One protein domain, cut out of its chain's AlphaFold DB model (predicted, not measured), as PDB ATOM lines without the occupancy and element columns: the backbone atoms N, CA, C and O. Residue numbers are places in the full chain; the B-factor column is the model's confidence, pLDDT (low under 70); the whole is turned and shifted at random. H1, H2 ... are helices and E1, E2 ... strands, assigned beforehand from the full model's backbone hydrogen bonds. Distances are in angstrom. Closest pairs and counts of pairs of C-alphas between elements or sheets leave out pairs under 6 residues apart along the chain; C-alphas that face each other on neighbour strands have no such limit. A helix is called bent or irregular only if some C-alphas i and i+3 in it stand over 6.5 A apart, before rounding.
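This is residues 3 to 60 of the 117 residues of the protein "Peptidase M24" of Clostridium botulinum (UniProt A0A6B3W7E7). The model is a loose, drawn-out arrangement with a tiny parallel two-strand sheet, E1 and E2, near its middle, the helix H1 at one end of the long axis, and the helix H2 running from the end of E2 toward the other end. Beyond H2 a long loop with no named element, residues 39 to 53, swings round and brings the short helix H3 back near H2. The printed part has 58 residues with three named helices and two named strands, in the order E1, H1, E2, H2, H3, and the class is mixed, helices and strands. It is loose, with a radius of gyration of the C-alphas of 13.5 A, and elongated, with spans of 38 by 22 by 20 A.

Start in the sheet, at C-alpha 3 at (44.804, 25.184, 26.183), where strand E1 begins; it holds residues 3 to 5. Its neighbour E2 holds residues 25 to 28 and is 10.2 A from first to last C-alpha. Look next at C-alpha 29 at (49.695, 28.574, 32.236), where H2 begins; it covers residues 29 to 38 and 16.2 A. H2 is neither bent nor irregular, but only just: C-alphas 30 and 33 are 6.3 A apart. Helix H1, residues 12 to 20, is 12.6 A long. Helix H3, residues 54 to 58, is 6.1 A long and ends at C-alpha 58 at (57.905, 40.043, 22.122).

E1 and E2 are parallel, with 29 degrees between their directions. Look for N 3 and O 25 at 2.8 A and N 5 and O 27 at 3.0 A, both within hydrogen-bond range. E1, H1 and E2 form a strand-helix-strand unit, two parallel neighbour strands with a helix between them along the chain, and its crossover is right-handed. The closest C-alphas of H1 and E2 are those of Lys 19 and Phe 25, 8.0 A apart. On E1, the C-alpha of Ile 5 is the closest to H2, 4.4 A from that of Tyr 29. H2 and H3 are close but not clearly touching: the closest C-alphas, of Tyr 33 and Leu 56, are 6.6 A apart. H1 is apart from H2 and from H3, and H3 is apart from E1 and E2. In H1 and H3 every O i to N i+4 pair is within hydrogen-bond range; in H2 it is 2 of 6, beside 4 of 7 O i to N i+3 pairs.

The two C-alphas farthest apart, of Glu 13 and Asn 41, are 38.6 A from each other. The printed part, residues 3 to 60, has no cut. The link from H2 to H3 is long, with 15 residues. No printed residue has a pLDDT under 70, and the mean of the printed part is 83.0.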
ATOM      1  N   LEU A   3      45.318  24.196  25.237       86.12
ATOM      2  CA  LEU A   3      44.804  25.184  26.183       86.12
ATOM      3  C   LEU A   3      45.809  25.378  27.322       86.12
ATOM      4  O   LEU A   3      46.222  24.412  27.957       86.12
ATOM      5  N   PHE A   4      46.183  26.628  27.594       89.00
ATOM      6  CA  PHE A   4      47.099  26.988  28.676       89.00
ATOM      7  C   PHE A   4      46.316  27.645  29.808       89.00
ATOM      8  O   PHE A   4      45.786  28.744  29.649       89.00
ATOM      9  N   ILE A   5      46.225  26.979  30.956       88.00
ATOM     10  CA  ILE A   5      45.444  27.456  32.099       88.00
ATOM     11  C   ILE A   5      46.075  26.978  33.408       88.00
ATOM     12  O   ILE A   5      46.881  26.051  33.439       88.00
ATOM     13  N   ASN A   6      45.767  27.659  34.508       87.19
ATOM     14  CA  ASN A   6      46.213  27.227  35.825       87.19
ATOM     15  C   ASN A   6      45.422  25.982  36.259       87.19
ATOM     16  O   ASN A   6      44.201  26.043  36.386       87.19
ATOM     17  N   GLU A   7      46.127  24.883  36.515       84.50
ATOM     18  CA  GLU A   7      45.546  23.593  36.906       84.50
ATOM     19  C   GLU A   7      44.771  23.667  38.224       84.50
ATOM     20  O   GLU A   7      43.745  23.009  38.362       84.50
ATOM     21  N   ASN A   8      45.170  24.548  39.143       87.38
ATOM     22  CA  ASN A   8      44.480  24.734  40.424       87.38
ATOM     23  C   ASN A   8      43.072  25.327  40.265       87.38
ATOM     24  O   ASN A   8      42.287  25.316  41.206       87.38
ATOM     25  N   LYS A   9      42.752  25.880  39.088       85.81
ATOM     26  CA  LYS A   9      41.419  26.410  38.769       85.81
ATOM     27  C   LYS A   9      40.520  25.380  38.081       85.81
ATOM     28  O   LYS A   9      39.380  25.703  37.761       85.81
ATOM     29  N   LEU A  10      41.022  24.174  37.815       86.62
ATOM     30  CA  LEU A  10      40.305  23.139  37.079       86.62
ATOM     31  C   LEU A  10      39.834  22.025  38.015       86.62
ATOM     32  O   LEU A  10      40.640  21.229  38.495       86.62
ATOM     33  N   ASN A  11      38.517  21.922  38.185       88.25
ATOM     34  CA  ASN A  11      37.890  20.750  38.791       88.25
ATOM     35  C   ASN A  11      37.731  19.617  37.757       88.25
ATOM     36  O   ASN A  11      37.756  19.870  36.548       88.25
ATOM     37  N   ASP A  12      37.550  18.376  38.203       87.06
ATOM     38  CA  ASP A  12      37.528  17.213  37.300       87.06
ATOM     39  C   ASP A  12      36.350  17.230  36.314       87.06
ATOM     40  O   ASP A  12      36.509  16.876  35.144       87.06
ATOM     41  N   GLU A  13      35.211  17.778  36.733       89.69
ATOM     42  CA  GLU A  13      34.057  18.035  35.865       89.69
ATOM     43  C   GLU A  13      34.387  19.023  34.729       89.69
ATOM     44  O   GLU A  13      34.047  18.798  33.566       89.69
ATOM     45  N   ILE A  14      35.115  20.101  35.037       85.62
ATOM     46  CA  ILE A  14      35.520  21.117  34.054       85.62
ATOM     47  C   ILE A  14      36.517  20.514  33.062       85.62
ATOM     48  O   ILE A  14      36.446  20.791  31.867       85.62
ATOM     49  N   LYS A  15      37.431  19.655  33.530       83.94
ATOM     50  CA  LYS A  15      38.379  18.956  32.651       83.94
ATOM     51  C   LYS A  15      37.660  18.030  31.669       83.94
ATOM     52  O   LYS A  15      38.076  17.975  30.514       83.94
ATOM     53  N   SER A  16      36.610  17.327  32.104       85.75
ATOM     54  CA  SER A  16      35.809  16.469  31.217       85.75
ATOM     55  C   SER A  16      35.106  17.299  30.144       85.75
ATOM     56  O   SER A  16      35.305  17.061  28.954       85.75
ATOM     57  N   ASN A  17      34.411  18.361  30.561       87.44
ATOM     58  CA  ASN A  17      33.738  19.281  29.645       87.44
ATOM     59  C   ASN A  17      34.708  19.918  28.636       87.44
ATOM     60  O   ASN A  17      34.412  19.994  27.447       87.44
ATOM     61  N   LEU A  18      35.891  20.360  29.070       85.75
ATOM     62  CA  LEU A  18      36.887  20.958  28.176       85.75
ATOM     63  C   LEU A  18      37.410  19.961  27.135       85.75
ATOM     64  O   LEU A  18      37.618  20.341  25.981       85.75
ATOM     65  N   LYS A  19      37.604  18.695  27.520       84.31
ATOM     66  CA  LYS A  19      38.025  17.639  26.591       84.31
ATOM     67  C   LYS A  19      36.957  17.359  25.540       84.31
ATOM     68  O   LYS A  19      37.295  17.277  24.363       84.31
ATOM     69  N   GLU A  20      35.692  17.277  25.946       85.44
ATOM     70  CA  GLU A  20      34.557  17.092  25.032       85.44
ATOM     71  C   GLU A  20      34.398  18.273  24.065       85.44
ATOM     72  O   GLU A  20      34.146  18.075  22.881       85.44
ATOM     73  N   ASN A  21      34.655  19.499  24.533       82.69
ATOM     74  CA  ASN A  21      34.604  20.719  23.720       82.69
ATOM     75  C   ASN A  21      35.898  20.996  22.919       82.69
ATOM     76  O   ASN A  21      36.084  22.092  22.388       82.69
ATOM     77  N   GLY A  22      36.807  20.020  22.811       76.81
ATOM     78  CA  GLY A  22      37.938  20.063  21.876       76.81
ATOM     79  C   GLY A  22      39.280  20.540  22.441       76.81
ATOM     80  O   GLY A  22      40.280  20.532  21.710       76.81
ATOM     81  N   ALA A  23      39.374  20.883  23.731       76.00
ATOM     82  CA  ALA A  23      40.640  21.184  24.407       76.00
ATOM     83  C   ALA A  23      41.407  19.890  24.752       76.00
ATOM     84  O   ALA A  23      41.517  19.475  25.904       76.00
ATOM     85  N   LEU A  24      41.946  19.252  23.711       73.56
ATOM     86  CA  LEU A  24      42.640  17.960  23.768       73.56
ATOM     87  C   LEU A  24      43.878  17.955  24.683       73.56
ATOM     88  O   LEU A  24      44.189  16.930  25.283       73.56
ATOM     89  N   PHE A  25      44.579  19.087  24.803       81.00
ATOM     90  CA  PHE A  25      45.805  19.189  25.595       81.00
ATOM     91  C   PHE A  25      45.751  20.390  26.535       81.00
ATOM     92  O   PHE A  25      45.812  21.533  26.081       81.00
ATOM     93  N   ILE A  26      45.678  20.123  27.838       84.56
ATOM     94  CA  ILE A  26      45.723  21.139  28.891       84.56
ATOM     95  C   ILE A  26      47.160  21.234  29.399       84.56
ATOM     96  O   ILE A  26      47.747  20.237  29.815       84.56
ATOM     97  N   HIS A  27      47.722  22.435  29.355       86.81
ATOM     98  CA  HIS A  27      49.055  22.743  29.859       86.81
ATOM     99  C   HIS A  27      48.972  23.780  30.974       86.81
ATOM    100  O   HIS A  27      48.112  24.664  30.947       86.81
ATOM    101  N   SER A  28      49.938  23.742  31.891       89.81
ATOM    102  CA  SER A  28      50.134  24.813  32.866       89.81
ATOM    103  C   SER A  28      50.314  26.170  32.180       89.81
ATOM    104  O   SER A  28      51.050  26.294  31.194       89.81
ATOM    105  N   TYR A  29      49.679  27.200  32.744       87.69
ATOM    106  CA  TYR A  29      49.695  28.574  32.236       87.69
ATOM    107  C   TYR A  29      51.103  29.062  31.864       87.69
ATOM    108  O   TYR A  29      51.320  29.555  30.764       87.69
ATOM    109  N   ASN A  30      52.094  28.837  32.731       88.81
ATOM    110  CA  ASN A  30      53.459  29.339  32.536       88.81
ATOM    111  C   ASN A  30      54.212  28.673  31.373       88.81
ATOM    112  O   ASN A  30      55.258  29.165  30.948       88.81
ATOM    113  N   LYS A  31      53.710  27.554  30.840       89.06
ATOM    114  CA  LYS A  31      54.329  26.865  29.704       89.06
ATOM    115  C   LYS A  31      54.170  27.649  28.398       89.06
ATOM    116  O   LYS A  31      55.013  27.504  27.517       89.06
ATOM    117  N   ILE A  32      53.163  28.525  28.298       88.56
ATOM    118  CA  ILE A  32      52.883  29.303  27.083       88.56
ATOM    119  C   ILE A  32      54.097  30.120  26.623       88.56
ATOM    120  O   ILE A  32      54.421  30.121  25.444       88.56
ATOM    121  N   TYR A  33      54.855  30.711  27.549       85.62
ATOM    122  CA  TYR A  33      56.043  31.508  27.227       85.62
ATOM    123  C   TYR A  33      57.165  30.697  26.570       85.62
ATOM    124  O   TYR A  33      57.996  31.261  25.863       85.62
ATOM    125  N   LYS A  34      57.216  29.384  26.814       87.56
ATOM    126  CA  LYS A  34      58.189  28.484  26.182       87.56
ATOM    127  C   LYS A  34      57.705  27.994  24.824       87.56
ATOM    128  O   LYS A  34      58.522  27.810  23.935       87.56
ATOM    129  N   GLU A  35      56.403  27.771  24.676       86.19
ATOM    130  CA  GLU A  35      55.815  27.326  23.407       86.19
ATOM    131  C   GLU A  35      55.820  28.447  22.369       86.19
ATOM    132  O   GLU A  35      56.188  28.211  21.226       86.19
ATOM    133  N   VAL A  36      55.517  29.681  22.782       84.62
ATOM    134  CA  VAL A  36      55.487  30.850  21.892       84.62
ATOM    135  C   VAL A  36      56.853  31.140  21.252       84.62
ATOM    136  O   VAL A  36      56.908  31.587  20.116       84.62
ATOM    137  N   LYS A  37      57.953  30.801  21.933       84.94
ATOM    138  CA  LYS A  37      59.324  30.937  21.407       84.94
ATOM    139  C   LYS A  37      59.701  29.916  20.336       84.94
ATOM    140  O   LYS A  37      60.778  30.015  19.766       84.94
ATOM    141  N   LYS A  38      58.892  28.875  20.141       85.25
ATOM    142  CA  LYS A  38      59.154  27.862  19.114       85.25
ATOM    143  C   LYS A  38      58.619  28.280  17.751       85.25
ATOM    144  O   LYS A  38      59.001  27.653  16.770       85.25
ATOM    145  N   PHE A  39      57.726  29.273  17.709       82.38
ATOM    146  CA  PHE A  39      57.221  29.807  16.454       82.38
ATOM    147  C   PHE A  39      58.351  30.512  15.717       82.38
ATOM    148  O   PHE A  39      59.044  31.347  16.297       82.38
ATOM    149  N   THR A  40      58.525  30.158  14.453       76.94
ATOM    150  CA  THR A  40      59.525  30.755  13.569       76.94
ATOM    151  C   THR A  40      58.857  31.733  12.604       76.94
ATOM    152  O   THR A  40      57.636  31.762  12.469       76.94
ATOM    153  N   ASN A  41      59.650  32.505  11.857       70.62
ATOM    154  CA  ASN A  41      59.140  33.457  10.856       70.62
ATOM    155  C   ASN A  41      58.321  32.814   9.713       70.62
ATOM    156  O   ASN A  41      57.706  33.531   8.927       70.62
ATOM    157  N   SER A  42      58.322  31.484   9.582       73.69
ATOM    158  CA  SER A  42      57.450  30.764   8.644       73.69
ATOM    159  C   SER A  42      56.024  30.584   9.167       73.69
ATOM    160  O   SER A  42      55.122  30.285   8.385       73.69
ATOM    161  N   ASP A  43      55.813  30.748  10.472       75.62
ATOM    162  CA  ASP A  43      54.530  30.517  11.117       75.62
ATOM    163  C   ASP A  43      53.696  31.801  11.119       75.62
ATOM    164  O   ASP A  43      54.065  32.826  11.694       75.62
ATOM    165  N   VAL A  44      52.518  31.744  10.497       76.00
ATOM    166  CA  VAL A  44      51.565  32.858  10.505       76.00
ATOM    167  C   VAL A  44      50.683  32.747  11.745       76.00
ATOM    168  O   VAL A  44      49.808  31.884  11.829       76.00
ATOM    169  N   VAL A  45      50.901  33.636  12.715       78.44
ATOM    170  CA  VAL A  45      50.151  33.666  13.978       78.44
ATOM    171  C   VAL A  45      49.171  34.837  13.984       78.44
ATOM    172  O   VAL A  45      49.567  35.999  13.913       78.44
ATOM    173  N   LEU A  46      47.876  34.540  14.116       79.12
ATOM    174  CA  LEU A  46      46.852  35.566  14.309       79.12
ATOM    175  C   LEU A  46      46.874  36.048  15.766       79.12
ATOM    176  O   LEU A  46      46.682  35.262  16.695       79.12
ATOM    177  N   VAL A  47      47.071  37.349  15.963       81.00
ATOM    178  CA  VAL A  47      47.143  37.978  17.285       81.00
ATOM    179  C   VAL A  47      46.056  39.031  17.453       81.00
ATOM    180  O   VAL A  47      45.702  39.730  16.507       81.00
ATOM    181  N   HIS A  48      45.523  39.157  18.669       76.88
ATOM    182  CA  HIS A  48      44.538  40.190  18.985       76.88
ATOM    183  C   HIS A  48      45.243  41.408  19.604       76.88
ATOM    184  O   HIS A  48      45.832  41.254  20.677       76.88
ATOM    185  N   PRO A  49      45.145  42.612  19.012       74.00
ATOM    186  CA  PRO A  49      45.922  43.779  19.444       74.00
ATOM    187  C   PRO A  49      45.639  44.184  20.899       74.00
ATOM    188  O   PRO A  49      46.571  44.370  21.672       74.00
ATOM    189  N   ASP A  50      44.367  44.211  21.311       78.38
ATOM    190  CA  ASP A  50      43.991  44.741  22.637       78.38
ATOM    191  C   ASP A  50      44.031  43.721  23.784       78.38
ATOM    192  O   ASP A  50      43.900  44.079  24.953       78.38
ATOM    193  N   ARG A  51      44.137  42.425  23.468       77.19
ATOM    194  CA  ARG A  51      44.040  41.335  24.461       77.19
ATOM    195  C   ARG A  51      45.342  40.564  24.629       77.19
ATOM    196  O   ARG A  51      45.437  39.711  25.511       77.19
ATOM    197  N   MET A  52      46.340  40.838  23.791       80.06
ATOM    198  CA  MET A  52      47.631  40.177  23.860       80.06
ATOM    199  C   MET A  52      48.575  40.917  24.805       80.06
ATOM    200  O   MET A  52      48.731  42.130  24.751       80.06
ATOM    201  N   ASN A  53      49.241  40.162  25.677       83.75
ATOM    202  CA  ASN A  53      50.268  40.714  26.550       83.75
ATOM    203  C   ASN A  53      51.540  41.026  25.742       83.75
ATOM    204  O   ASN A  53      52.007  40.186  24.969       83.75
ATOM    205  N   TYR A  54      52.142  42.188  26.005       81.00
ATOM    206  CA  TYR A  54      53.444  42.607  25.486       81.00
ATOM    207  C   TYR A  54      54.525  41.521  25.599       81.00
ATOM    208  O   TYR A  54      55.256  41.262  24.644       81.00
ATOM    209  N   ALA A  55      54.589  40.822  26.737       82.38
ATOM    210  CA  ALA A  55      55.559  39.753  26.949       82.38
ATOM    211  C   ALA A  55      55.367  38.589  25.967       82.38
ATOM    212  O   ALA A  55      56.347  38.030  25.490       82.38
ATOM    213  N   LEU A  56      54.129  38.212  25.638       82.81
ATOM    214  CA  LEU A  56      53.881  37.149  24.658       82.81
ATOM    215  C   LEU A  56      54.244  37.620  23.254       82.81
ATOM    216  O   LEU A  56      54.908  36.896  22.525       82.81
ATOM    217  N   TYR A  57      53.869  38.850  22.915       80.94
ATOM    218  CA  TYR A  57      54.133  39.425  21.604       80.94
ATOM    219  C   TYR A  57      55.631  39.571  21.306       80.94
ATOM    220  O   TYR A  57      56.060  39.311  20.189       80.94
ATOM    221  N   ASN A  58      56.451  39.939  22.293       81.81
ATOM    222  CA  ASN A  58      57.905  40.043  22.122       81.81
ATOM    223  C   ASN A  58      58.647  38.705  22.111       81.81
ATOM    224  O   ASN A  58      59.804  38.675  21.713       81.81
ATOM    225  N   ASN A  59      58.018  37.625  22.575       81.88
ATOM    226  CA  ASN A  59      58.614  36.289  22.525       81.88
ATOM    227  C   ASN A  59      58.323  35.556  21.208       81.88
ATOM    228  O   ASN A  59      58.828  34.451  21.037       81.88
ATOM    229  N   ILE A  60      57.499  36.129  20.325       79.38
ATOM    230  CA  ILE A  60      57.310  35.633  18.960       79.38
ATOM    231  C   ILE A  60      58.429  36.225  18.112       79.38
ATOM    232  O   ILE A  60      58.623  37.444  18.148       79.38
TER     233      ILE A  60